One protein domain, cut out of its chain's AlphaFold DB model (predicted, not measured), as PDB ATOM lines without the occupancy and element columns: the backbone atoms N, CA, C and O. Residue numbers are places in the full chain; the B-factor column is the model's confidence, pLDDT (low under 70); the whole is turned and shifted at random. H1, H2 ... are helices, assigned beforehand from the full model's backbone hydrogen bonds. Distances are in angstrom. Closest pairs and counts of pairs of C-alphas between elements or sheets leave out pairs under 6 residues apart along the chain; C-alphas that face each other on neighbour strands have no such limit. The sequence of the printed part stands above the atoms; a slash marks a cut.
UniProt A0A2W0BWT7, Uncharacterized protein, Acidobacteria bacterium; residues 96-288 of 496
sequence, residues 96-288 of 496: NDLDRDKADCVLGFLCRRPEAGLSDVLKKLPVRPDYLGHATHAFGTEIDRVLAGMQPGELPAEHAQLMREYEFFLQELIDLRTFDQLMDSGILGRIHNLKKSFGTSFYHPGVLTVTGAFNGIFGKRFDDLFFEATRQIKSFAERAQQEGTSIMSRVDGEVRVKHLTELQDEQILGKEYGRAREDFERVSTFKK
ATOM      1  N   ASN A  96     115.049 128.235 112.276       81.62
ATOM      2  CA  ASN A  96     116.025 127.734 113.242       81.62
ATOM      3  C   ASN A  96     116.687 128.887 114.029       81.62
ATOM      4  O   ASN A  96     116.483 130.064 113.734       81.62
ATOM      5  N   ASP A  97     117.490 128.551 115.045       82.25
ATOM      6  CA  ASP A  97     118.175 129.554 115.879       82.25
ATOM      7  C   ASP A  97     119.119 130.461 115.040       82.25
ATOM      8  O   ASP A  97     119.281 131.638 115.362       82.25
ATOM      9  N   LEU A  98     119.684 129.950 113.934       87.19
ATOM     10  CA  LEU A  98     120.572 130.693 113.025       87.19
ATOM     11  C   LEU A  98     119.813 131.746 112.202       87.19
ATOM     12  O   LEU A  98     120.328 132.840 111.970       87.19
ATOM     13  N   ASP A  99     118.588 131.438 111.780       90.88
ATOM     14  CA  ASP A  99     117.715 132.355 111.041       90.88
ATOM     15  C   ASP A  99     117.353 133.571 111.888       90.88
ATOM     16  O   ASP A  99     117.274 134.694 111.388       90.88
ATOM     17  N   ARG A 100     117.160 133.360 113.192       91.69
ATOM     18  CA  ARG A 100     116.912 134.439 114.148       91.69
ATOM     19  C   ARG A 100     118.137 135.333 114.271       91.69
ATOM     20  O   ARG A 100     117.998 136.549 114.217       91.69
ATOM     21  N   ASP A 101     119.329 134.752 114.388       91.12
ATOM     22  CA  ASP A 101     120.571 135.523 114.494       91.12
ATOM     23  C   ASP A 101     120.839 136.345 113.216       91.12
ATOM     24  O   ASP A 101     121.296 137.489 113.287       91.12
ATOM     25  N   LYS A 102     120.489 135.813 112.038       93.50
ATOM     26  CA  LYS A 102     120.517 136.554 110.764       93.50
ATOM     27  C   LYS A 102     119.491 137.679 110.727       93.50
ATOM     28  O   LYS A 102     119.841 138.801 110.371       93.50
ATOM     29  N   ALA A 103     118.248 137.403 111.112       94.25
ATOM     30  CA  ALA A 103     117.202 138.415 111.177       94.25
ATOM     31  C   ALA A 103     117.557 139.531 112.173       94.25
ATOM     32  O   ALA A 103     117.347 140.702 111.876       94.25
ATOM     33  N   ASP A 104     118.187 139.202 113.301       92.56
ATOM     34  CA  ASP A 104     118.699 140.178 114.266       92.56
ATOM     35  C   ASP A 104     119.791 141.078 113.659       92.56
ATOM     36  O   ASP A 104     119.805 142.286 113.905       92.56
ATOM     37  N   CYS A 105     120.659 140.530 112.795       91.44
ATOM     38  CA  CYS A 105     121.622 141.328 112.025       91.44
ATOM     39  C   CYS A 105     120.921 142.277 111.044       91.44
ATOM     40  O   CYS A 105     121.295 143.447 110.957       91.44
ATOM     41  N   VAL A 106     119.889 141.798 110.342       93.81
ATOM     42  CA  VAL A 106     119.074 142.625 109.437       93.81
ATOM     43  C   VAL A 106     118.383 143.753 110.209       93.81
ATOM     44  O   VAL A 106     118.450 144.905 109.790       93.81
ATOM     45  N   LEU A 107     117.786 143.460 111.370       92.38
ATOM     46  CA  LEU A 107     117.174 144.470 112.239       92.38
ATOM     47  C   LEU A 107     118.190 145.514 112.699       92.38
ATOM     48  O   LEU A 107     117.904 146.707 112.638       92.38
ATOM     49  N   GLY A 108     119.375 145.073 113.132       89.38
ATOM     50  CA  GLY A 108     120.463 145.960 113.544       89.38
ATOM     51  C   GLY A 108     120.944 146.884 112.422       89.38
ATOM     52  O   GLY A 108     121.301 148.033 112.676       89.38
ATOM     53  N   PHE A 109     120.927 146.410 111.173       89.62
ATOM     54  CA  PHE A 109     121.221 147.237 110.005       89.62
ATOM     55  C   PHE A 109     120.099 148.250 109.734       89.62
ATOM     56  O   PHE A 109     120.363 149.449 109.630       89.62
ATOM     57  N   LEU A 110     118.843 147.794 109.683       89.62
ATOM     58  CA  LEU A 110     117.685 148.644 109.394       89.62
ATOM     59  C   LEU A 110     117.492 149.747 110.447       89.62
ATOM     60  O   LEU A 110     117.225 150.891 110.087       89.62
ATOM     61  N   CYS A 111     117.691 149.453 111.735       85.81
ATOM     62  CA  CYS A 111     117.477 150.425 112.812       85.81
ATOM     63  C   CYS A 111     118.522 151.554 112.851       85.81
ATOM     64  O   CYS A 111     118.287 152.594 113.465       85.81
ATOM     65  N   ARG A 112     119.686 151.364 112.214       79.69
ATOM     66  CA  ARG A 112     120.747 152.381 112.114       79.69
ATOM     67  C   ARG A 112     120.542 153.334 110.935       79.69
ATOM     68  O   ARG A 112     121.289 154.305 110.811       79.69
ATOM     69  N   ARG A 113     119.540 153.093 110.081       77.62
ATOM     70  CA  ARG A 113     119.234 153.972 108.947       77.62
ATOM     71  C   ARG A 113     118.760 155.344 109.441       77.62
ATOM     72  O   ARG A 113     117.948 155.413 110.365       77.62
ATOM     73  N   PRO A 114     119.187 156.445 108.797       64.06
ATOM     74  CA  PRO A 114     118.642 157.774 109.077       64.06
ATOM     75  C   PRO A 114     117.118 157.834 108.890       64.06
ATOM     76  O   PRO A 114     116.422 158.465 109.681       64.06
ATOM     77  N   GLU A 115     116.615 157.125 107.878       65.44
ATOM     78  CA  GLU A 115     115.200 157.062 107.489       65.44
ATOM     79  C   GLU A 115     114.325 156.300 108.489       65.44
ATOM     80  O   GLU A 115     113.128 156.551 108.569       65.44
ATOM     81  N   ALA A 116     114.920 155.443 109.325       61.91
ATOM     82  CA  ALA A 116     114.210 154.690 110.356       61.91
ATOM     83  C   ALA A 116     113.750 155.563 111.546       61.91
ATOM     84  O   ALA A 116     113.298 155.042 112.565       61.91
ATOM     85  N   GLY A 117     113.946 156.888 111.482       64.81
ATOM     86  CA  GLY A 117     113.545 157.853 112.514       64.81
ATOM     87  C   GLY A 117     114.330 157.760 113.829       64.81
ATOM     88  O   GLY A 117     114.208 158.631 114.690       64.81
ATOM     89  N   LEU A 118     115.181 156.740 113.991       71.12
ATOM     90  CA  LEU A 118     115.932 156.483 115.219       71.12
ATOM     91  C   LEU A 118     117.122 157.422 115.407       71.12
ATOM     92  O   LEU A 118     117.533 157.646 116.541       71.12
ATOM     93  N   SER A 119     117.682 157.986 114.332       69.75
ATOM     94  CA  SER A 119     118.913 158.794 114.390       69.75
ATOM     95  C   SER A 119     118.805 159.956 115.386       69.75
ATOM     96  O   SER A 119     119.708 160.180 116.196       69.75
ATOM     97  N   ASP A 120     117.666 160.649 115.404       68.88
ATOM     98  CA  ASP A 120     117.433 161.774 116.313       68.88
ATOM     99  C   ASP A 120     117.166 161.343 117.758       68.88
ATOM    100  O   ASP A 120     117.518 162.074 118.689       68.88
ATOM    101  N   VAL A 121     116.585 160.157 117.960       70.06
ATOM    102  CA  VAL A 121     116.401 159.556 119.291       70.06
ATOM    103  C   VAL A 121     117.754 159.120 119.849       70.06
ATOM    104  O   VAL A 121     118.107 159.475 120.973       70.06
ATOM    105  N   LEU A 122     118.556 158.436 119.031       70.06
ATOM    106  CA  LEU A 122     119.883 157.951 119.388       70.06
ATOM    107  C   LEU A 122     120.816 159.105 119.754       70.06
ATOM    108  O   LEU A 122     121.487 159.031 120.780       70.06
ATOM    109  N   LYS A 123     120.837 160.211 118.994       70.88
ATOM    110  CA  LYS A 123     121.638 161.416 119.311       70.88
ATOM    111  C   LYS A 123     121.357 162.008 120.699       70.88
ATOM    112  O   LYS A 123     122.254 162.625 121.260       70.88
ATOM    113  N   LYS A 124     120.155 161.809 121.253       67.81
ATOM    114  CA  LYS A 124     119.690 162.413 122.517       67.81
ATOM    115  C   LYS A 124     119.807 161.487 123.740       67.81
ATOM    116  O   LYS A 124     119.287 161.824 124.805       67.81
ATOM    117  N   LEU A 125     120.477 160.337 123.622       63.66
ATOM    118  CA  LEU A 125     120.843 159.532 124.793       63.66
ATOM    119  C   LEU A 125     121.877 160.274 125.672       63.66
ATOM    120  O   LEU A 125     122.845 160.783 125.107       63.66
ATOM    121  N   PRO A 126     121.749 160.310 127.017       56.28
ATOM    122  CA  PRO A 126     120.663 159.839 127.873       56.28
ATOM    123  C   PRO A 126     119.943 161.040 128.536       56.28
ATOM    124  O   PRO A 126     120.253 161.398 129.669       56.28
ATOM    125  N   VAL A 127     118.964 161.668 127.863       51.78
ATOM    126  CA  VAL A 127     118.219 162.825 128.422       51.78
ATOM    127  C   VAL A 127     116.721 162.628 128.845       51.78
ATOM    128  O   VAL A 127     116.174 163.525 129.477       51.78
ATOM    129  N   ARG A 128     115.995 161.520 128.583       56.28
ATOM    130  CA  ARG A 128     114.549 161.334 128.908       56.28
ATOM    131  C   ARG A 128     114.074 159.969 129.472       56.28
ATOM    132  O   ARG A 128     114.453 158.941 128.951       56.28
ATOM    133  N   PRO A 129     113.107 159.928 130.407       53.50
ATOM    134  CA  PRO A 129     112.619 158.696 131.058       53.50
ATOM    135  C   PRO A 129     111.779 157.706 130.205       53.50
ATOM    136  O   PRO A 129     111.299 156.728 130.759       53.50
ATOM    137  N   ASP A 130     111.622 157.898 128.887       71.44
ATOM    138  CA  ASP A 130     110.856 156.989 127.999       71.44
ATOM    139  C   ASP A 130     111.525 156.811 126.613       71.44
ATOM    140  O   ASP A 130     110.935 157.038 125.554       71.44
ATOM    141  N   TYR A 131     112.828 156.491 126.575       76.25
ATOM    142  CA  TYR A 131     113.521 156.348 125.279       76.25
ATOM    143  C   TYR A 131     113.026 155.159 124.471       76.25
ATOM    144  O   TYR A 131     112.979 155.248 123.244       76.25
ATOM    145  N   LEU A 132     112.717 154.041 125.137       83.19
ATOM    146  CA  LEU A 132     112.357 152.819 124.432       83.19
ATOM    147  C   LEU A 132     111.004 152.974 123.745       83.19
ATOM    148  O   LEU A 132     110.894 152.571 122.591       83.19
ATOM    149  N   GLY A 133     110.019 153.611 124.388       85.19
ATOM    150  CA  GLY A 133     108.721 153.892 123.779       85.19
ATOM    151  C   GLY A 133     108.857 154.757 122.526       85.19
ATOM    152  O   GLY A 133     108.364 154.393 121.457       85.19
ATOM    153  N   HIS A 134     109.621 155.851 122.607       82.81
ATOM    154  CA  HIS A 134     109.883 156.715 121.451       82.81
ATOM    155  C   HIS A 134     110.647 156.008 120.322       82.81
ATOM    156  O   HIS A 134     110.282 156.155 119.154       82.81
ATOM    157  N   ALA A 135     111.690 155.240 120.648       85.38
ATOM    158  CA  ALA A 135     112.462 154.489 119.660       85.38
ATOM    159  C   ALA A 135     111.613 153.391 118.998       85.38
ATOM    160  O   ALA A 135     111.656 153.226 117.782       85.38
ATOM    161  N   THR A 136     110.795 152.691 119.785       89.19
ATOM    162  CA  THR A 136     109.859 151.666 119.308       89.19
ATOM    163  C   THR A 136     108.827 152.282 118.370       89.19
ATOM    164  O   THR A 136     108.582 151.737 117.305       89.19
ATOM    165  N   HIS A 137     108.263 153.444 118.703       87.38
ATOM    166  CA  HIS A 137     107.304 154.115 117.824       87.38
ATOM    167  C   HIS A 137     107.934 154.544 116.487       87.38
ATOM    168  O   HIS A 137     107.375 154.274 115.423       87.38
ATOM    169  N   ALA A 138     109.119 155.163 116.534       85.62
ATOM    170  CA  ALA A 138     109.834 155.596 115.334       85.62
ATOM    171  C   ALA A 138     110.200 154.408 114.430       85.62
ATOM    172  O   ALA A 138     109.882 154.411 113.242       85.62
ATOM    173  N   PHE A 139     110.793 153.359 115.006       90.38
ATOM    174  CA  PHE A 139     111.174 152.168 114.252       90.38
ATOM    175  C   PHE A 139     109.971 151.323 113.818       90.38
ATOM    176  O   PHE A 139     110.029 150.640 112.800       90.38
ATOM    177  N   GLY A 140     108.865 151.371 114.563       89.94
ATOM    178  CA  GLY A 140     107.643 150.623 114.265       89.94
ATOM    179  C   GLY A 140     107.068 150.992 112.911       89.94
ATOM    180  O   GLY A 140     106.753 150.107 112.128       89.94
ATOM    181  N   THR A 141     107.076 152.285 112.585       88.00
ATOM    182  CA  THR A 141     106.633 152.783 111.274       88.00
ATOM    183  C   THR A 141     107.446 152.173 110.127       88.00
ATOM    184  O   THR A 141     106.898 151.838 109.080       88.00
ATOM    185  N   GLU A 142     108.752 151.992 110.330       89.88
ATOM    186  CA  GLU A 142     109.633 151.373 109.341       89.88
ATOM    187  C   GLU A 142     109.369 149.866 109.213       89.88
ATOM    188  O   GLU A 142     109.275 149.349 108.102       89.88
ATOM    189  N   ILE A 143     109.180 149.156 110.328       92.69
ATOM    190  CA  ILE A 143     108.821 147.730 110.305       92.69
ATOM    191  C   ILE A 143     107.467 147.510 109.622       92.69
ATOM    192  O   ILE A 143     107.355 146.624 108.776       92.69
ATOM    193  N   ASP A 144     106.468 148.340 109.919       91.12
ATOM    194  CA  ASP A 144     105.147 148.268 109.292       91.12
ATOM    195  C   ASP A 144     105.219 148.554 107.786       91.12
ATOM    196  O   ASP A 144     104.537 147.897 106.996       91.12
ATOM    197  N   ARG A 145     106.089 149.482 107.360       91.25
ATOM    198  CA  ARG A 145     106.367 149.740 105.939       91.25
ATOM    199  C   ARG A 145     107.000 148.525 105.264       91.25
ATOM    200  O   ARG A 145     106.548 148.119 104.194       91.25
ATOM    201  N   VAL A 146     108.039 147.946 105.866       91.19
ATOM    202  CA  VAL A 146     108.774 146.805 105.293       91.19
ATOM    203  C   VAL A 146     107.903 145.552 105.231       91.19
ATOM    204  O   VAL A 146     107.997 144.783 104.275       91.19
ATOM    205  N   LEU A 147     107.038 145.345 106.223       91.62
ATOM    206  CA  LEU A 147     106.135 144.196 106.308       91.62
ATOM    207  C   LEU A 147     104.731 144.499 105.764       91.62
ATOM    208  O   LEU A 147     103.796 143.730 106.000       91.62
ATOM    209  N   ALA A 148     104.568 145.593 105.013       88.25
ATOM    210  CA  ALA A 148     103.280 146.000 104.473       88.25
ATOM    211  C   ALA A 148     102.611 144.859 103.688       88.25
ATOM    212  O   ALA A 148     103.203 144.227 102.810       88.25
ATOM    213  N   GLY A 149     101.347 144.584 104.016       81.12
ATOM    214  CA  GLY A 149     100.566 143.506 103.401       81.12
ATOM    215  C   GLY A 149     100.760 142.120 104.032       81.12
ATOM    216  O   GLY A 149     100.079 141.181 103.619       81.12
ATOM    217  N   MET A 150     101.620 141.975 105.043       84.38
ATOM    218  CA  MET A 150     101.680 140.775 105.878       84.38
ATOM    219  C   MET A 150     100.688 140.891 107.035       84.38
ATOM    220  O   MET A 150     100.621 141.923 107.697       84.38
ATOM    221  N   GLN A 151      99.912 139.835 107.290       76.75
ATOM    222  CA  GLN A 151      99.060 139.789 108.477       76.75
ATOM    223  C   GLN A 151      99.825 139.132 109.624       76.75
ATOM    224  O   GLN A 151     100.164 137.951 109.514       76.75
ATOM    225  N   PRO A 152     100.122 139.869 110.707       80.12
ATOM    226  CA  PRO A 152     100.726 139.258 111.874       80.12
ATOM    227  C   PRO A 152      99.734 138.288 112.518       80.12
ATOM    228  O   PRO A 152      98.548 138.589 112.645       80.12
ATOM    229  N   GLY A 153     100.224 137.118 112.930       81.69
ATOM    230  CA  GLY A 153      99.480 136.262 113.851       81.69
ATOM    231  C   GLY A 153      99.340 136.932 115.220       81.69
ATOM    232  O   GLY A 153     100.077 137.866 115.534       81.69
ATOM    233  N   GLU A 154      98.421 136.451 116.054       88.00
ATOM    234  CA  GLU A 154      98.273 136.976 117.413       88.00
ATOM    235  C   GLU A 154      99.543 136.738 118.242       88.00
ATOM    236  O   GLU A 154     100.101 135.637 118.266       88.00
ATOM    237  N   LEU A 155     100.001 137.782 118.940       91.38
ATOM    238  CA  LEU A 155     101.118 137.672 119.868       91.38
ATOM    239  C   LEU A 155     100.631 137.045 121.187       91.38
ATOM    240  O   LEU A 155      99.756 137.622 121.837       91.38
ATOM    241  N   PRO A 156     101.208 135.914 121.636       93.19
ATOM    242  CA  PRO A 156     100.852 135.326 122.921       93.19
ATOM    243  C   PRO A 156     101.063 136.312 124.076       93.19
ATOM    244  O   PRO A 156     102.074 137.017 124.120       93.19
ATOM    245  N   ALA A 157     100.157 136.309 125.058       90.31
ATOM    246  CA  ALA A 157     100.238 137.204 126.218       90.31
ATOM    247  C   ALA A 157     101.564 137.061 126.993       90.31
ATOM    248  O   ALA A 157     102.117 138.055 127.461       90.31
ATOM    249  N   GLU A 158     102.115 135.843 127.069       91.06
ATOM    250  CA  GLU A 158     103.436 135.576 127.657       91.06
ATOM    251  C   GLU A 158     104.543 136.367 126.947       91.06
ATOM    252  O   GLU A 158     105.392 136.978 127.591       91.06
ATOM    253  N   HIS A 159     104.513 136.412 125.614       92.38
ATOM    254  CA  HIS A 159     105.506 137.125 124.814       92.38
ATOM    255  C   HIS A 159     105.303 138.642 124.870       92.38
ATOM    256  O   HIS A 159     106.281 139.382 124.930       92.38
ATOM    257  N   ALA A 160     104.056 139.112 124.949       90.94
ATOM    258  CA  ALA A 160     103.768 140.521 125.213       90.94
ATOM    259  C   ALA A 160     104.326 140.975 126.577       90.94
ATOM    260  O   ALA A 160     104.827 142.091 126.704       90.94
ATOM    261  N   GLN A 161     104.288 140.105 127.592       90.31
ATOM    262  CA  GLN A 161     104.896 140.383 128.893       90.31
ATOM    263  C   GLN A 161     106.431 140.375 128.820       90.31
ATOM    264  O   GLN A 161     107.056 141.274 129.379       90.31
ATOM    265  N   LEU A 162     107.037 139.423 128.099       91.25
ATOM    266  CA  LEU A 162     108.494 139.359 127.901       91.25
ATOM    267  C   LEU A 162     109.061 140.609 127.220       91.25
ATOM    268  O   LEU A 162     110.193 140.990 127.497       91.25
ATOM    269  N   MET A 163     108.294 141.284 126.361       92.88
ATOM    270  CA  MET A 163     108.740 142.537 125.740       92.88
ATOM    271  C   MET A 163     109.046 143.638 126.766       92.88
ATOM    272  O   MET A 163     109.905 144.476 126.503       92.88
ATOM    273  N   ARG A 164     108.415 143.616 127.949       90.62
ATOM    274  CA  ARG A 164     108.696 144.582 129.026       90.62
ATOM    275  C   ARG A 164     110.092 144.406 129.625       90.62
ATOM    276  O   ARG A 164     110.645 145.359 130.159       90.62
ATOM    277  N   GLU A 165     110.705 143.229 129.478       92.44
ATOM    278  CA  GLU A 165     112.072 142.976 129.954       92.44
ATOM    279  C   GLU A 165     113.109 143.887 129.281       92.44
ATOM    280  O   GLU A 165     114.131 144.223 129.881       92.44
ATOM    281  N   TYR A 166     112.832 144.366 128.063       91.56
ATOM    282  CA  TYR A 166     113.696 145.335 127.388       91.56
ATOM    283  C   TYR A 166     113.793 146.675 128.125       91.56
ATOM    284  O   TYR A 166     114.837 147.322 128.047       91.56
ATOM    285  N   GLU A 167     112.760 147.088 128.866       89.12
ATOM    286  CA  GLU A 167     112.803 148.310 129.677       89.12
ATOM    287  C   GLU A 167     113.784 148.153 130.845       89.12
ATOM    288  O   GLU A 167     114.597 149.045 131.094       89.12
ATOM    289  N   PHE A 168     113.786 146.988 131.503       90.31
ATOM    290  CA  PHE A 168     114.737 146.687 132.576       90.31
ATOM    291  C   PHE A 168     116.172 146.606 132.053       90.31
ATOM    292  O   PHE A 168     117.077 147.183 132.657       90.31
ATOM    293  N   PHE A 169     116.388 145.964 130.899       91.31
ATOM    294  CA  PHE A 169     117.708 145.941 130.267       91.31
ATOM    295  C   PHE A 169     118.176 147.326 129.834       91.31
ATOM    296  O   PHE A 169     119.367 147.620 129.923       91.31
ATOM    297  N   LEU A 170     117.267 148.188 129.376       88.44
ATOM    298  CA  LEU A 170     117.615 149.557 129.027       88.44
ATOM    299  C   LEU A 170     118.029 150.354 130.267       88.44
ATOM    300  O   LEU A 170     119.026 151.072 130.212       88.44
ATOM    301  N   GLN A 171     117.298 150.218 131.375       87.00
ATOM    302  CA  GLN A 171     117.654 150.877 132.629       87.00
ATOM    303  C   GLN A 171     119.039 150.431 133.106       87.00
ATOM    304  O   GLN A 171     119.901 151.267 133.371       87.00
ATOM    305  N   GLU A 172     119.289 149.120 133.112       90.25
ATOM    306  CA  GLU A 172     120.601 148.574 133.452       90.25
ATOM    307  C   GLU A 172     121.698 149.120 132.525       90.25
ATOM    308  O   GLU A 172     122.729 149.594 132.994       90.25
ATOM    309  N   LEU A 173     121.461 149.135 131.209       89.38
ATOM    310  CA  LEU A 173     122.394 149.668 130.215       89.38
ATOM    311  C   LEU A 173     122.742 151.148 130.455       89.38
ATOM    312  O   LEU A 173     123.888 151.560 130.248       89.38
ATOM    313  N   ILE A 174     121.763 151.950 130.875       85.50
ATOM    314  CA  ILE A 174     121.960 153.363 131.214       85.50
ATOM    315  C   ILE A 174     122.825 153.507 132.467       85.50
ATOM    316  O   ILE A 174     123.608 154.456 132.546       85.50
ATOM    317  N   ASP A 175     122.717 152.591 133.427       87.69
ATOM    318  CA  ASP A 175     123.459 152.643 134.688       87.69
ATOM    319  C   ASP A 175     124.926 152.209 134.542       87.69
ATOM    320  O   ASP A 175     125.779 152.655 135.312       87.69
ATOM    321  N   LEU A 176     125.253 151.436 133.503       88.69
ATOM    322  CA  LEU A 176     126.628 151.065 133.164       88.69
ATOM    323  C   LEU A 176     127.432 152.294 132.710       88.69
ATOM    324  O   LEU A 176     127.136 152.920 131.686       88.69
ATOM    325  N   ARG A 177     128.471 152.655 133.474       88.25
ATOM    326  CA  ARG A 177     129.300 153.852 133.235       88.25
ATOM    327  C   ARG A 177     130.591 153.561 132.488       88.25
ATOM    328  O   ARG A 177     131.102 154.461 131.838       88.25
ATOM    329  N   THR A 178     131.117 152.344 132.585       87.88
ATOM    330  CA  THR A 178     132.377 151.966 131.936       87.88
ATOM    331  C   THR A 178     132.195 150.753 131.036       87.88
ATOM    332  O   THR A 178     131.303 149.928 131.240       87.88
ATOM    333  N   PHE A 179     133.080 150.628 130.046       85.62
ATOM    334  CA  PHE A 179     133.113 149.463 129.164       85.62
ATOM    335  C   PHE A 179     133.320 148.149 129.940       85.62
ATOM    336  O   PHE A 179     132.686 147.146 129.633       85.62
ATOM    337  N   ASP A 180     134.124 148.172 131.007       83.38
ATOM    338  CA  ASP A 180     134.350 147.010 131.877       83.38
ATOM    339  C   ASP A 180     133.077 146.535 132.568       83.38
ATOM    340  O   ASP A 180     132.775 145.345 132.561       83.38
ATOM    341  N   GLN A 181     132.306 147.470 133.133       87.88
ATOM    342  CA  GLN A 181     131.028 147.146 133.762       87.88
ATOM    343  C   GLN A 181     130.076 146.520 132.744       87.88
ATOM    344  O   GLN A 181     129.382 145.559 133.066       87.88
ATOM    345  N   LEU A 182     130.067 147.030 131.508       88.25
ATOM    346  CA  LEU A 182     129.249 146.469 130.438       88.25
ATOM    347  C   LEU A 182     129.645 145.027 130.121       88.25
ATOM    348  O   LEU A 182     128.766 144.167 130.063       88.25
ATOM    349  N   MET A 183     130.940 144.745 129.976       84.62
ATOM    350  CA  MET A 183     131.424 143.392 129.687       84.62
ATOM    351  C   MET A 183     131.179 142.421 130.855       84.62
ATOM    352  O   MET A 183     130.739 141.294 130.629       84.62
ATOM    353  N   ASP A 184     131.381 142.866 132.098       84.75
ATOM    354  CA  ASP A 184     131.235 142.037 133.303       84.75
ATOM    355  C   ASP A 184     129.764 141.797 133.707       84.75
ATOM    356  O   ASP A 184     129.459 140.811 134.375       84.75
ATOM    357  N   SER A 185     128.829 142.661 133.287       88.19
ATOM    358  CA  SER A 185     127.394 142.570 133.636       88.19
ATOM    359  C   SER A 185     126.678 141.324 133.091       88.19
ATOM    360  O   SER A 185     125.545 141.015 133.481       88.19
ATOM    361  N   GLY A 186     127.277 140.647 132.106       87.50
ATOM    362  CA  GLY A 186     126.643 139.545 131.381       87.50
ATOM    363  C   GLY A 186     125.378 139.948 130.608       87.50
ATOM    364  O   GLY A 186     124.618 139.072 130.186       87.50
ATOM    365  N   ILE A 187     125.124 141.251 130.415       89.12
ATOM    366  CA  ILE A 187     123.903 141.764 129.776       89.12
ATOM    367  C   ILE A 187     123.721 141.206 128.355       89.12
ATOM    368  O   ILE A 187     122.613 140.839 127.977       89.12
ATOM    369  N   LEU A 188     124.814 141.027 127.604       85.75
ATOM    370  CA  LEU A 188     124.808 140.452 126.253       85.75
ATOM    371  C   LEU A 188     124.214 139.035 126.212       85.75
ATOM    372  O   LEU A 188     123.371 138.740 125.364       85.75
ATOM    373  N   GLY A 189     124.626 138.168 127.144       85.81
ATOM    374  CA  GLY A 189     124.109 136.799 127.242       85.81
ATOM    375  C   GLY A 189     122.630 136.786 127.622       85.81
ATOM    376  O   GLY A 189     121.833 136.068 127.019       85.81
ATOM    377  N   ARG A 190     122.229 137.660 128.552       92.19
ATOM    378  CA  ARG A 190     120.824 137.807 128.953       92.19
ATOM    379  C   ARG A 190     119.935 138.332 127.822       92.19
ATOM    380  O   ARG A 190     118.870 137.762 127.605       92.19
ATOM    381  N   ILE A 191     120.384 139.325 127.050       91.19
ATOM    382  CA  ILE A 191     119.670 139.819 125.859       91.19
ATOM    383  C   ILE A 191     119.537 138.705 124.815       91.19
ATOM    384  O   ILE A 191     118.464 138.517 124.243       91.19
ATOM    385  N   HIS A 192     120.602 137.936 124.571       89.00
ATOM    386  CA  HIS A 192     120.556 136.809 123.637       89.00
ATOM    387  C   HIS A 192     119.536 135.741 124.073       89.00
ATOM    388  O   HIS A 192     118.759 135.240 123.253       89.00
ATOM    389  N   ASN A 193     119.497 135.426 125.370       89.25
ATOM    390  CA  ASN A 193     118.540 134.489 125.953       89.25
ATOM    391  C   ASN A 193     117.100 135.027 125.894       89.25
ATOM    392  O   ASN A 193     116.191 134.273 125.540       89.25
ATOM    393  N   LEU A 194     116.890 136.329 126.131       92.81
ATOM    394  CA  LEU A 194     115.588 136.979 125.946       92.81
ATOM    395  C   LEU A 194     115.122 136.850 124.490       92.81
ATOM    396  O   LEU A 194     114.033 136.338 124.242       92.81
ATOM    397  N   LYS A 195     115.972 137.193 123.513       92.56
ATOM    398  CA  LYS A 195     115.657 137.011 122.084       92.56
ATOM    399  C   LYS A 195     115.291 135.558 121.758       92.56
ATOM    400  O   LYS A 195     114.450 135.311 120.901       92.56
ATOM    401  N   LYS A 196     115.912 134.580 122.432       90.56
ATOM    402  CA  LYS A 196     115.623 133.140 122.257       90.56
ATOM    403  C   LYS A 196     114.260 132.748 122.800       90.56
ATOM    404  O   LYS A 196     113.587 131.909 122.206       90.56
ATOM    405  N   SER A 197     113.861 133.355 123.914       91.31
ATOM    406  CA  SER A 197     112.610 133.033 124.598       91.31
ATOM    407  C   SER A 197     111.359 133.319 123.760       91.31
ATOM    408  O   SER A 197     110.360 132.633 123.942       91.31
ATOM    409  N   PHE A 198     111.432 134.234 122.781       90.38
ATOM    410  CA  PHE A 198     110.322 134.519 121.865       90.38
ATOM    411  C   PHE A 198     110.017 133.393 120.862       90.38
ATOM    412  O   PHE A 198     108.935 133.391 120.272       90.38
ATOM    413  N   GLY A 199     110.939 132.449 120.631       89.38
ATOM    414  CA  GLY A 199     110.745 131.371 119.655       89.38
ATOM    415  C   GLY A 199     110.328 131.901 118.276       89.38
ATOM    416  O   GLY A 199     110.952 132.812 117.736       89.38
ATOM    417  N   THR A 200     109.238 131.368 117.716       88.56
ATOM    418  CA  THR A 200     108.694 131.832 116.424       88.56
ATOM    419  C   THR A 200     108.081 133.230 116.484       88.56
ATOM    420  O   THR A 200     108.039 133.919 115.468       88.56
ATOM    421  N   SER A 201     107.652 133.702 117.660       92.69
ATOM    422  CA  SER A 201     107.115 135.059 117.812       92.69
ATOM    423  C   SER A 201     108.178 136.144 117.701       92.69
ATOM    424  O   SER A 201     107.815 137.313 117.644       92.69
ATOM    425  N   PHE A 202     109.468 135.791 117.624       93.94
ATOM    426  CA  PHE A 202     110.527 136.751 117.308       93.94
ATOM    427  C   PHE A 202     110.219 137.542 116.026       93.94
ATOM    428  O   PHE A 202     110.492 138.734 115.959       93.94
ATOM    429  N   TYR A 203     109.589 136.891 115.044       93.25
ATOM    430  CA  TYR A 203     109.231 137.466 113.745       93.25
ATOM    431  C   TYR A 203     107.910 138.244 113.745       93.25
ATOM    432  O   TYR A 203     107.489 138.747 112.705       93.25
ATOM    433  N   HIS A 204     107.241 138.355 114.894       93.81
ATOM    434  CA  HIS A 204     106.066 139.205 115.022       93.81
ATOM    435  C   HIS A 204     106.485 140.684 114.900       93.81
ATOM    436  O   HIS A 204     107.432 141.077 115.587       93.81
ATOM    437  N   PRO A 205     105.776 141.533 114.124       94.00
ATOM    438  CA  PRO A 205     106.152 142.933 113.903       94.00
ATOM    439  C   PRO A 205     106.458 143.688 115.198       94.00
ATOM    440  O   PRO A 205     107.538 144.244 115.334       94.00
ATOM    441  N   GLY A 206     105.589 143.587 116.210       93.19
ATOM    442  CA  GLY A 206     105.826 144.237 117.506       93.19
ATOM    443  C   GLY A 206     107.109 143.785 118.226       93.19
ATOM    444  O   GLY A 206     107.783 144.607 118.846       93.19
ATOM    445  N   VAL A 207     107.488 142.504 118.117       95.31
ATOM    446  CA  VAL A 207     108.724 141.980 118.727       95.31
ATOM    447  C   VAL A 207     109.943 142.455 117.937       95.31
ATOM    448  O   VAL A 207     110.913 142.913 118.544       95.31
ATOM    449  N   LEU A 208     109.878 142.421 116.601       95.31
ATOM    450  CA  LEU A 208     110.911 142.964 115.714       95.31
ATOM    451  C   LEU A 208     111.149 144.456 115.982       95.31
ATOM    452  O   LEU A 208     112.299 144.891 116.046       95.31
ATOM    453  N   THR A 209     110.080 145.226 116.199       93.81
ATOM    454  CA  THR A 209     110.158 146.655 116.498       93.81
ATOM    455  C   THR A 209     110.896 146.926 117.805       93.81
ATOM    456  O   THR A 209     111.878 147.669 117.804       93.81
ATOM    457  N   VAL A 210     110.472 146.320 118.918       93.94
ATOM    458  CA  VAL A 210     111.132 146.547 120.217       93.94
ATOM    459  C   VAL A 210     112.573 146.039 120.188       93.94
ATOM    460  O   VAL A 210     113.482 146.730 120.646       93.94
ATOM    461  N   THR A 211     112.805 144.872 119.580       94.50
ATOM    462  CA  THR A 211     114.146 144.287 119.461       94.50
ATOM    463  C   THR A 211     115.077 145.175 118.639       94.50
ATOM    464  O   THR A 211     116.198 145.446 119.066       94.50
ATOM    465  N   GLY A 212     114.632 145.654 117.475       91.88
ATOM    466  CA  GLY A 212     115.435 146.520 116.615       91.88
ATOM    467  C   GLY A 212     115.690 147.893 117.236       91.88
ATOM    468  O   GLY A 212     116.828 148.362 117.225       91.88
ATOM    469  N   ALA A 213     114.679 148.502 117.863       90.75
ATOM    470  CA  ALA A 213     114.840 149.756 118.597       90.75
ATOM    471  C   ALA A 213     115.872 149.614 119.728       90.75
ATOM    472  O   ALA A 213     116.794 150.428 119.841       90.75
ATOM    473  N   PHE A 214     115.773 148.541 120.519       91.62
ATOM    474  CA  PHE A 214     116.744 148.237 121.561       91.62
ATOM    475  C   PHE A 214     118.144 147.973 120.989       91.62
ATOM    476  O   PHE A 214     119.112 148.514 121.513       91.62
ATOM    477  N   ASN A 215     118.277 147.205 119.901       90.62
ATOM    478  CA  ASN A 215     119.567 146.950 119.245       90.62
ATOM    479  C   ASN A 215     120.253 148.246 118.795       90.62
ATOM    480  O   ASN A 215     121.468 148.379 118.943       90.62
ATOM    481  N   GLY A 216     119.488 149.208 118.271       87.06
ATOM    482  CA  GLY A 216     120.005 150.526 117.907       87.06
ATOM    483  C   GLY A 216     120.553 151.285 119.116       87.06
ATOM    484  O   GLY A 216     121.670 151.801 119.069       87.06
ATOM    485  N   ILE A 217     119.794 151.305 120.216       87.38
ATOM    486  CA  ILE A 217     120.192 151.971 121.465       87.38
ATOM    487  C   ILE A 217     121.416 151.293 122.089       87.38
ATOM    488  O   ILE A 217     122.396 151.964 122.416       87.38
ATOM    489  N   PHE A 218     121.371 149.967 122.223       88.75
ATOM    490  CA  PHE A 218     122.457 149.159 122.760       88.75
ATOM    491  C   PHE A 218     123.730 149.338 121.942       88.75
ATOM    492  O   PHE A 218     124.780 149.612 122.513       88.75
ATOM    493  N   GLY A 219     123.627 149.239 120.612       86.38
ATOM    494  CA  GLY A 219     124.755 149.423 119.705       86.38
ATOM    495  C   GLY A 219     125.424 150.775 119.911       86.38
ATOM    496  O   GLY A 219     126.616 150.820 120.180       86.38
ATOM    497  N   LYS A 220     124.644 151.864 119.918       84.94
ATOM    498  CA  LYS A 220     125.194 153.197 120.179       84.94
ATOM    499  C   LYS A 220     125.883 153.280 121.546       84.94
ATOM    500  O   LYS A 220     126.990 153.796 121.642       84.94
ATOM    501  N   ARG A 221     125.235 152.797 122.610       86.50
ATOM    502  CA  ARG A 221     125.804 152.877 123.964       86.50
ATOM    503  C   ARG A 221     127.085 152.057 124.093       86.50
ATOM    504  O   ARG A 221     128.011 152.486 124.778       86.50
ATOM    505  N   PHE A 222     127.124 150.892 123.457       87.50
ATOM    506  CA  PHE A 222     128.321 150.074 123.389       87.50
ATOM    507  C   PHE A 222     129.446 150.814 122.674       87.50
ATOM    508  O   PHE A 222     130.539 150.900 123.229       87.50
ATOM    509  N   ASP A 223     129.168 151.383 121.498       84.88
ATOM    510  CA  ASP A 223     130.146 152.138 120.716       84.88
ATOM    511  C   ASP A 223     130.692 153.316 121.541       84.88
ATOM    512  O   ASP A 223     131.906 153.461 121.669       84.88
ATOM    513  N   ASP A 224     129.817 154.097 122.189       85.88
ATOM    514  CA  ASP A 224     130.196 155.227 123.051       85.88
ATOM    515  C   ASP A 224     131.166 154.791 124.173       85.88
ATOM    516  O   ASP A 224     132.230 155.389 124.353       85.88
ATOM    517  N   LEU A 225     130.828 153.724 124.911       86.75
ATOM    518  CA  LEU A 225     131.663 153.203 126.003       86.75
ATOM    519  C   LEU A 225     132.973 152.588 125.493       86.75
ATOM    520  O   LEU A 225     134.015 152.735 126.136       86.75
ATOM    521  N   PHE A 226     132.935 151.909 124.347       83.56
ATOM    522  CA  PHE A 226     134.108 151.307 123.721       83.56
ATOM    523  C   PHE A 226     135.101 152.374 123.244       83.56
ATOM    524  O   PHE A 226     136.298 152.285 123.538       83.56
ATOM    525  N   PHE A 227     134.614 153.415 122.561       84.81
ATOM    526  CA  PHE A 227     135.441 154.539 122.126       84.81
ATOM    527  C   PHE A 227     136.023 155.295 123.317       84.81
ATOM    528  O   PHE A 227     137.202 155.655 123.299       84.81
ATOM    529  N   GLU A 228     135.241 155.500 124.379       85.81
ATOM    530  CA  GLU A 228     135.738 156.111 125.608       85.81
ATOM    531  C   GLU A 228     136.867 155.280 126.239       85.81
ATOM    532  O   GLU A 228     137.935 155.824 126.537       85.81
ATOM    533  N   ALA A 229     136.682 153.965 126.390       82.31
ATOM    534  CA  ALA A 229     137.705 153.077 126.939       82.31
ATOM    535  C   ALA A 229     138.981 153.082 126.087       82.31
ATOM    536  O   ALA A 229     140.087 153.221 126.615       82.31
ATOM    537  N   THR A 230     138.829 153.012 124.766       80.19
ATOM    538  CA  THR A 230     139.954 153.001 123.828       80.19
ATOM    539  C   THR A 230     140.716 154.325 123.844       80.19
ATOM    540  O   THR A 230     141.947 154.332 123.909       80.19
ATOM    541  N   ARG A 231     140.010 155.462 123.904       84.38
ATOM    542  CA  ARG A 231     140.622 156.788 124.065       84.38
ATOM    543  C   ARG A 231     141.413 156.891 125.369       84.38
ATOM    544  O   ARG A 231     142.524 157.421 125.368       84.38
ATOM    545  N   GLN A 232     140.873 156.373 126.473       81.25
ATOM    546  CA  GLN A 232     141.570 156.374 127.761       81.25
ATOM    547  C   GLN A 232     142.847 155.521 127.707       81.25
ATOM    548  O   GLN A 232     143.899 155.990 128.143       81.25
ATOM    549  N   ILE A 233     142.794 154.335 127.092       77.19
ATOM    550  CA  ILE A 233     143.960 153.458 126.890       77.19
ATOM    551  C   ILE A 233     145.037 154.150 126.043       77.19
ATOM    552  O   ILE A 233     146.199 154.184 126.452       77.19
ATOM    553  N   LYS A 234     144.661 154.758 124.909       79.50
ATOM    554  CA  LYS A 234     145.592 155.504 124.040       79.50
ATOM    555  C   LYS A 234     146.250 156.669 124.783       79.50
ATOM    556  O   LYS A 234     147.473 156.761 124.812       79.50
ATOM    557  N   SER A 235     145.460 157.478 125.495       82.25
ATOM    558  CA  SER A 235     145.979 158.604 126.291       82.25
ATOM    559  C   SER A 235     146.923 158.173 127.420       82.25
ATOM    560  O   SER A 235     147.808 158.924 127.831       82.25
ATOM    561  N   PHE A 236     146.720 156.974 127.973       75.75
ATOM    562  CA  PHE A 236     147.607 156.409 128.982       75.75
ATOM    563  C   PHE A 236     148.918 155.937 128.351       75.75
ATOM    564  O   PHE A 236     149.981 156.242 128.882       75.75
ATOM    565  N   ALA A 237     148.853 155.244 127.209       72.44
ATOM    566  CA  ALA A 237     150.038 154.803 126.477       72.44
ATOM    567  C   ALA A 237     150.930 155.987 126.062       72.44
ATOM    568  O   ALA A 237     152.142 155.933 126.265       72.44
ATOM    569  N   GLU A 238     150.334 157.078 125.570       76.56
ATOM    570  CA  GLU A 238     151.044 158.311 125.207       76.56
ATOM    571  C   GLU A 238     151.737 158.966 126.410       76.56
ATOM    572  O   GLU A 238     152.924 159.290 126.339       76.56
ATOM    573  N   ARG A 239     151.034 159.116 127.543       74.44
ATOM    574  CA  ARG A 239     151.620 159.671 128.779       74.44
ATOM    575  C   ARG A 239     152.762 158.812 129.307       74.44
ATOM    576  O   ARG A 239     153.826 159.326 129.632       74.44
ATOM    577  N   ALA A 240     152.571 157.498 129.330       67.06
ATOM    578  CA  ALA A 240     153.575 156.565 129.818       67.06
ATOM    579  C   ALA A 240     154.833 156.556 128.913       67.06
ATOM    580  O   ALA A 240     155.952 156.416 129.401       67.06
ATOM    581  N   GLN A 241     154.671 156.790 127.603       67.44
ATOM    582  CA  GLN A 241     155.785 156.981 126.669       67.44
ATOM    583  C   GLN A 241     156.527 158.313 126.890       67.44
ATOM    584  O   GLN A 241     157.754 158.343 126.790       67.44
ATOM    585  N   GLN A 242     155.812 159.400 127.204       69.19
ATOM    586  CA  GLN A 242     156.397 160.723 127.481       69.19
ATOM    587  C   GLN A 242     157.147 160.782 128.816       69.19
ATOM    588  O   GLN A 242     158.190 161.424 128.909       69.19
ATOM    589  N   GLU A 243     156.648 160.096 129.844       66.44
ATOM    590  CA  GLU A 243     157.247 160.082 131.184       66.44
ATOM    591  C   GLU A 243     158.514 159.215 131.276       66.44
ATOM    592  O   GLU A 243     159.153 159.159 132.327       66.44
ATOM    593  N   GLY A 244     158.898 158.525 130.193       54.25
ATOM    594  CA  GLY A 244     160.107 157.702 130.144       54.25
ATOM    595  C   GLY A 244     160.112 156.551 131.155       54.25
ATOM    596  O   GLY A 244     161.151 155.921 131.368       54.25
ATOM    597  N   THR A 245     158.971 156.252 131.787       49.47
ATOM    598  CA  THR A 245     158.829 155.074 132.631       49.47
ATOM    599  C   THR A 245     159.012 153.864 131.730       49.47
ATOM    600  O   THR A 245     158.281 153.652 130.767       49.47
ATOM    601  N   SER A 246     160.056 153.085 132.007       43.97
ATOM    602  CA  SER A 246     160.397 151.887 131.247       43.97
ATOM    603  C   SER A 246     159.282 150.845 131.389       43.97
ATOM    604  O   SER A 246     159.325 149.963 132.242       43.97
ATOM    605  N   ILE A 247     158.264 150.929 130.531       47.75
ATOM    606  CA  ILE A 247     157.192 149.931 130.365       47.75
ATOM    607  C   ILE A 247     157.716 148.792 129.469       47.75
ATOM    608  O   ILE A 247     157.063 148.329 128.537       47.75
ATOM    609  N   MET A 248     158.960 148.373 129.698       38.69
ATOM    610  CA  MET A 248     159.565 147.200 129.062       38.69
ATOM    611  C   MET A 248     159.459 145.962 129.959       38.69
ATOM    612  O   MET A 248     159.577 144.844 129.461       38.69
ATOM    613  N   SER A 249     159.180 146.118 131.259       41.06
ATOM    614  CA  SER A 249     159.037 144.988 132.176       41.06
ATOM    615  C   SER A 249     157.587 144.781 132.620       41.06
ATOM    616  O   SER A 249     157.046 145.478 133.470       41.06
ATOM    617  N   ARG A 250     156.990 143.740 132.027       44.38
ATOM    618  CA  ARG A 250     155.893 142.922 132.567       44.38
ATOM    619  C   ARG A 250     154.623 143.691 132.964       44.38
ATOM    620  O   ARG A 250     154.363 143.959 134.130       44.38
ATOM    621  N   VAL A 251     153.761 143.919 131.973       46.09
ATOM    622  CA  VAL A 251     152.329 143.665 132.196       46.09
ATOM    623  C   VAL A 251     152.217 142.164 132.474       46.09
ATOM    624  O   VAL A 251     152.814 141.391 131.723       46.09
ATOM    625  N   ASP A 252     151.565 141.767 133.567       42.44
ATOM    626  CA  ASP A 252     151.391 140.362 133.956       42.44
ATOM    627  C   ASP A 252     151.088 139.476 132.737       42.44
ATOM    628  O   ASP A 252     150.084 139.647 132.047       42.44
ATOM    629  N   GLY A 253     151.999 138.547 132.450       40.84
ATOM    630  CA  GLY A 253     151.805 137.499 131.454       40.84
ATOM    631  C   GLY A 253     152.268 137.810 130.035       40.84
ATOM    632  O   GLY A 253     153.132 137.086 129.558       40.84
ATOM    633  N   GLU A 254     151.723 138.812 129.328       40.75
ATOM    634  CA  GLU A 254     151.888 138.784 127.856       40.75
ATOM    635  C   GLU A 254     151.665 140.080 127.056       40.75
ATOM    636  O   GLU A 254     151.491 140.014 125.841       40.75
ATOM    637  N   VAL A 255     151.688 141.280 127.651       47.72
ATOM    638  CA  VAL A 255     151.340 142.490 126.871       47.72
ATOM    639  C   VAL A 255     152.469 143.512 126.784       47.72
ATOM    640  O   VAL A 255     152.845 144.164 127.755       47.72
ATOM    641  N   ARG A 256     152.981 143.689 125.559       50.72
ATOM    642  CA  ARG A 256     153.872 144.787 125.160       50.72
ATOM    643  C   ARG A 256     153.055 146.001 124.711       50.72
ATOM    644  O   ARG A 256     152.117 145.851 123.938       50.72
ATOM    645  N   VAL A 257     153.499 147.201 125.094       49.03
ATOM    646  CA  VAL A 257     152.930 148.513 124.703       49.03
ATOM    647  C   VAL A 257     152.760 148.678 123.185       49.03
ATOM    648  O   VAL A 257     151.866 149.391 122.752       49.03
ATOM    649  N   LYS A 258     153.539 147.952 122.369       48.38
ATOM    650  CA  LYS A 258     153.378 147.919 120.905       48.38
ATOM    651  C   LYS A 258     151.986 147.453 120.445       48.38
ATOM    652  O   LYS A 258     151.492 147.973 119.459       48.38
ATOM    653  N   HIS A 259     151.323 146.562 121.187       50.12
ATOM    654  CA  HIS A 259     149.964 146.113 120.851       50.12
ATOM    655  C   HIS A 259     148.872 147.143 121.209       50.12
ATOM    656  O   HIS A 259     147.736 146.988 120.780       50.12
ATOM    657  N   LEU A 260     149.186 148.184 121.996       50.16
ATOM    658  CA  LEU A 260     148.220 149.217 122.406       50.16
ATOM    659  C   LEU A 260     148.076 150.327 121.358       50.16
ATOM    660  O   LEU A 260     147.003 150.907 121.220       50.16
ATOM    661  N   THR A 261     149.143 150.609 120.606       50.56
ATOM    662  CA  THR A 261     149.151 151.586 119.505       50.56
ATOM    663  C   THR A 261     148.595 151.024 118.194       50.56
ATOM    664  O   THR A 261     148.234 151.798 117.314       50.56
ATOM    665  N   GLU A 262     148.491 149.697 118.069       53.50
ATOM    666  CA  GLU A 262     147.973 149.001 116.880       53.50
ATOM    667  C   GLU A 262     146.456 148.722 116.931       53.50
ATOM    668  O   GLU A 262     145.901 148.188 115.970       53.50
ATOM    669  N   LEU A 263     145.757 149.100 118.013       54.69
ATOM    670  CA  LEU A 263     144.295 149.007 118.087       54.69
ATOM    671  C   LEU A 263     143.660 149.989 117.084       54.69
ATOM    672  O   LEU A 263     143.575 151.196 117.328       54.69
ATOM    673  N   GLN A 264     143.237 149.459 115.936       55.97
ATOM    674  CA  GLN A 264     142.433 150.182 114.955       55.97
ATOM    675  C   GLN A 264     140.953 150.090 115.336       55.97
ATOM    676  O   GLN A 264     140.285 149.094 115.063       55.97
ATOM    677  N   ASP A 265     140.458 151.149 115.973       53.88
ATOM    678  CA  ASP A 265     139.105 151.261 116.541       53.88
ATOM    679  C   ASP A 265     138.018 150.921 115.506       53.88
ATOM    680  O   ASP A 265     137.083 150.174 115.791       53.88
ATOM    681  N   GLU A 266     138.201 151.393 114.272       52.31
ATOM    682  CA  GLU A 266     137.288 151.176 113.143       52.31
ATOM    683  C   GLU A 266     137.291 149.719 112.649       52.31
ATOM    684  O   GLU A 266     136.255 149.204 112.231       52.31
ATOM    685  N   GLN A 267     138.422 149.009 112.755       51.72
ATOM    686  CA  GLN A 267     138.512 147.596 112.371       51.72
ATOM    687  C   GLN A 267     137.927 146.655 113.427       51.72
ATOM    688  O   GLN A 267     137.453 145.579 113.074       51.72
ATOM    689  N   ILE A 268     137.966 147.018 114.712       54.88
ATOM    690  CA  ILE A 268     137.400 146.193 115.794       54.88
ATOM    691  C   ILE A 268     135.877 146.331 115.823       54.88
ATOM    692  O   ILE A 268     135.176 145.327 115.926       54.88
ATOM    693  N   LEU A 269     135.359 147.549 115.645       52.59
ATOM    694  CA  LEU A 269     133.917 147.800 115.537       52.59
ATOM    695  C   LEU A 269     133.316 147.290 114.220       52.59
ATOM    696  O   LEU A 269     132.131 146.968 114.171       52.59
ATOM    697  N   GLY A 270     134.135 147.184 113.168       46.16
ATOM    698  CA  GLY A 270     133.762 146.557 111.899       46.16
ATOM    699  C   GLY A 270     133.771 145.024 111.922       46.16
ATOM    700  O   GLY A 270     133.273 144.409 110.985       46.16
ATOM    701  N   LYS A 271     134.318 144.391 112.970       50.62
ATOM    702  CA  LYS A 271     134.307 142.933 113.147       50.62
ATOM    703  C   LYS A 271     133.082 142.498 113.944       50.62
ATOM    704  O   LYS A 271     132.564 143.204 114.805       50.62
ATOM    705  N   GLU A 272     132.637 141.270 113.709       46.44
ATOM    706  CA  GLU A 272     131.598 140.667 114.532       46.44
ATOM    707  C   GLU A 272     131.940 140.647 116.018       46.44
ATOM    708  O   GLU A 272     132.997 140.157 116.396       46.44
ATOM    709  N   TYR A 273     130.959 140.972 116.861       53.12
ATOM    710  CA  TYR A 273     131.038 140.804 118.315       53.12
ATOM    711  C   TYR A 273     131.582 139.454 118.787       53.12
ATOM    712  O   TYR A 273     132.285 139.420 119.786       53.12
ATOM    713  N   GLY A 274     131.276 138.347 118.100       48.97
ATOM    714  CA  GLY A 274     131.799 137.024 118.460       48.97
ATOM    715  C   GLY A 274     133.295 136.864 118.173       48.97
ATOM    716  O   GLY A 274     134.008 136.277 118.980       48.97
ATOM    717  N   ARG A 275     133.781 137.426 117.058       52.38
ATOM    718  CA  ARG A 275     135.196 137.384 116.641       52.38
ATOM    719  C   ARG A 275     136.034 138.481 117.304       52.38
ATOM    720  O   ARG A 275     137.203 138.270 117.586       52.38
ATOM    721  N   ALA A 276     135.419 139.627 117.579       56.62
ATOM    722  CA  ALA A 276     135.984 140.754 118.308       56.62
ATOM    723  C   ALA A 276     135.838 140.600 119.827       56.62
ATOM    724  O   ALA A 276     136.336 141.440 120.566       56.62
ATOM    725  N   ARG A 277     135.184 139.537 120.323       61.38
ATOM    726  CA  ARG A 277     135.005 139.299 121.762       61.38
ATOM    727  C   ARG A 277     136.336 139.257 122.495       61.38
ATOM    728  O   ARG A 277     136.471 139.898 123.527       61.38
ATOM    729  N   GLU A 278     137.308 138.535 121.947       61.91
ATOM    730  CA  GLU A 278     138.657 138.475 122.513       61.91
ATOM    731  C   GLU A 278     139.319 139.857 122.506       61.91
ATOM    732  O   GLU A 278     139.967 140.234 123.477       61.91
ATOM    733  N   ASP A 279     139.109 140.647 121.450       64.31
ATOM    734  CA  ASP A 279     139.617 142.017 121.358       64.31
ATOM    735  C   ASP A 279     138.926 142.948 122.377       64.31
ATOM    736  O   ASP A 279     139.593 143.758 123.019       64.31
ATOM    737  N   PHE A 280     137.625 142.780 122.629       67.94
ATOM    738  CA  PHE A 280     136.881 143.506 123.662       67.94
ATOM    739  C   PHE A 280     137.284 143.090 125.082       67.94
ATOM    740  O   PHE A 280     137.467 143.949 125.943       67.94
ATOM    741  N   GLU A 281     137.477 141.796 125.340       72.88
ATOM    742  CA  GLU A 281     137.984 141.284 126.620       72.88
ATOM    743  C   GLU A 281     139.422 141.769 126.874       72.88
ATOM    744  O   GLU A 281     139.763 142.142 128.001       72.88
ATOM    745  N   ARG A 282     140.250 141.867 125.823       71.75
ATOM    746  CA  ARG A 282     141.572 142.509 125.886       71.75
ATOM    747  C   ARG A 282     141.454 143.990 126.234       71.75
ATOM    748  O   ARG A 282     142.110 144.424 127.176       71.75
ATOM    749  N   VAL A 283     140.602 144.752 125.543       68.69
ATOM    750  CA  VAL A 283     140.352 146.178 125.838       68.69
ATOM    751  C   VAL A 283     139.864 146.369 127.276       68.69
ATOM    752  O   VAL A 283     140.374 147.246 127.972       68.69
ATOM    753  N   SER A 284     138.967 145.511 127.765       74.19
ATOM    754  CA  SER A 284     138.520 145.541 129.159       74.19
ATOM    755  C   SER A 284     139.660 145.240 130.142       74.19
ATOM    756  O   SER A 284     139.878 145.950 131.124       74.19
ATOM    757  N   THR A 285     140.474 144.224 129.856       75.81
ATOM    758  CA  THR A 285     141.639 143.883 130.686       75.81
ATOM    759  C   THR A 285     142.647 145.036 130.730       75.81
ATOM    760  O   THR A 285     143.175 145.361 131.798       75.81
ATOM    761  N   PHE A 286     142.869 145.710 129.597       71.00
ATOM    762  CA  PHE A 286     143.702 146.909 129.529       71.00
ATOM    763  C   PHE A 286     143.128 148.049 130.345       71.00
ATOM    764  O   PHE A 286     143.858 148.655 131.127       71.00
ATOM    765  N   LYS A 287     141.829 148.313 130.215       75.00
ATOM    766  CA  LYS A 287     141.159 149.360 130.973       75.00
ATOM    767  C   LYS A 287     141.283 149.131 132.480       75.00
ATOM    768  O   LYS A 287     141.748 150.022 133.189       75.00
ATOM    769  N   LYS A 288     141.023 147.909 132.951       78.44
ATOM    770  CA  LYS A 288     141.215 147.508 134.356       78.44
ATOM    771  C   LYS A 288     142.656 147.708 134.829       78.44
ATOM    772  O   LYS A 288     142.879 148.136 135.962       78.44
TER     773      LYS A 288
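Overview. This is residues 96 to 288 of the 496 residues of an uncharacterized protein of Acidobacteria bacterium (UniProt A0A2W0BWT7). One long helix, H9, makes the axis of this model, with a cluster of helices packed round its first part and a looser return of the chain along its later part. H1 and H3 cross the first part of H9, H2 and H5 run along it, and H7, H8 and H4 complete this head; past the far end of H9, the unnamed residues 243 to 257 turn the chain back to H10, H11 and H12, and H12 packs on both H9 and H6. The printed part has 193 residues with twelve named helices, H1 to H12 in order along the chain, and no named strand; the class is all helix. It is only just compact, close to loose, with a radius of gyration of the C-alphas of 19.5 A, and only just elongated, with spans of 67 by 34 by 26 A.

Arrangement. H9, residues 205 to 242, is the hub and touches eight other helices. H1, residues 97 to 111, touches residues 208 to 216 of H9 alone, about perpendicular at 76 degrees; the closest C-alphas are those of Leu 107 and Gly 212, 5.1 A apart. H3, residues 131 to 146, touches residues 205 to 214 of H9 alone at a steep tilt of 59 degrees, opposite ways, closest at the C-alphas of Gly 140 and Thr 209, 5.2 A apart. H2, residues 118 to 123, touches residues 213 to 220 of H9 alone at a shallow tilt of 32 degrees, the same way, with the C-alphas of Leu 122 and Ile 217 closest at 6.3 A. H2 and H3 form a helical hairpin, with the C-alphas of Leu 118 and Ala 135 closest at 6.0 A. H5, residues 165 to 175, touches residues 210 to 221 of H9 alone at a shallow tilt of 19 degrees, the same way; the C-alphas of Tyr 166 and Phe 214 are closest, 7.2 A apart. H7, residues 187 to 197, is close to H5 but not clearly touching, with the C-alphas of Phe 169 and Ile 187 closest at 7.5 A. H8, residues 199 to 203, is close to H9 but not clearly touching, with the C-alphas of Phe 202 and Leu 208 closest at 6.4 A. H4, residues 157 to 162, touches no helix but is near H7, with the C-alphas of Leu 162 and Leu 194 closest at 7.7 A. Farther along, H6, residues 179 to 184, touches residues 222 to 229 of H9 alone, with the C-alphas of Phe 179 and Leu 225 closest at 5.1 A. H12, residues 277 to 288, touches H6, with the C-alphas of Asp 180 and Ser 284 closest at 5.2 A. Residues 283 to 287 of H12 alone touch residues 229 to 233 of H9 alone, closest at the C-alphas of Ile 233 and Lys 287, 6.4 A apart. H10, residues 258 to 261, touches residues 233 to 237 of H9 alone, with the C-alphas of Lys 234 and Thr 261 closest at 7.0 A. H11, residues 265 to 269, only just touches H9, with 3 pairs of C-alphas within 8 A, the closest those of Phe 227 and Asp 265 at 7.4 A. The helix packing is part aligned, part crossed: 3 of 8 touching pairs with a tilt are at a shallow one. Every O i to N i+4 pair is within hydrogen-bond range in H1, H2, H4, H5, H6, H7, H9, H11 and H12; H3 has 11 of 12, H8 has 0 of 1 but 2 of 2 O i to N i+3 pairs, and H10 is too short for an i+4 pair.

Along the chain. H9 measures 55.0 A, from C-alpha 205 at (106.152, 142.933, 113.903) to C-alpha 242 at (156.397, 160.723, 127.481). H1 begins at C-alpha 97, (118.175, 129.554, 115.879), and measures 21.1 A. H3 measures 22.7 A and has a kink of 27 degrees near residue 139. H5, H7 and H12 measure 15.7 A, 15.2 A and 16.3 A, and H12 ends at C-alpha 288, (141.215, 147.508, 134.356).

Size, cuts and confidence. The two C-alphas farthest apart, those of Gln 151 and Gly 244, are 67.2 A apart. The printed part has no cut, and its one long link is the 15 residues from H9 to H10. The mean pLDDT of the printed part is 77.7; 54 residues are under 70, among them residues 240 to 280.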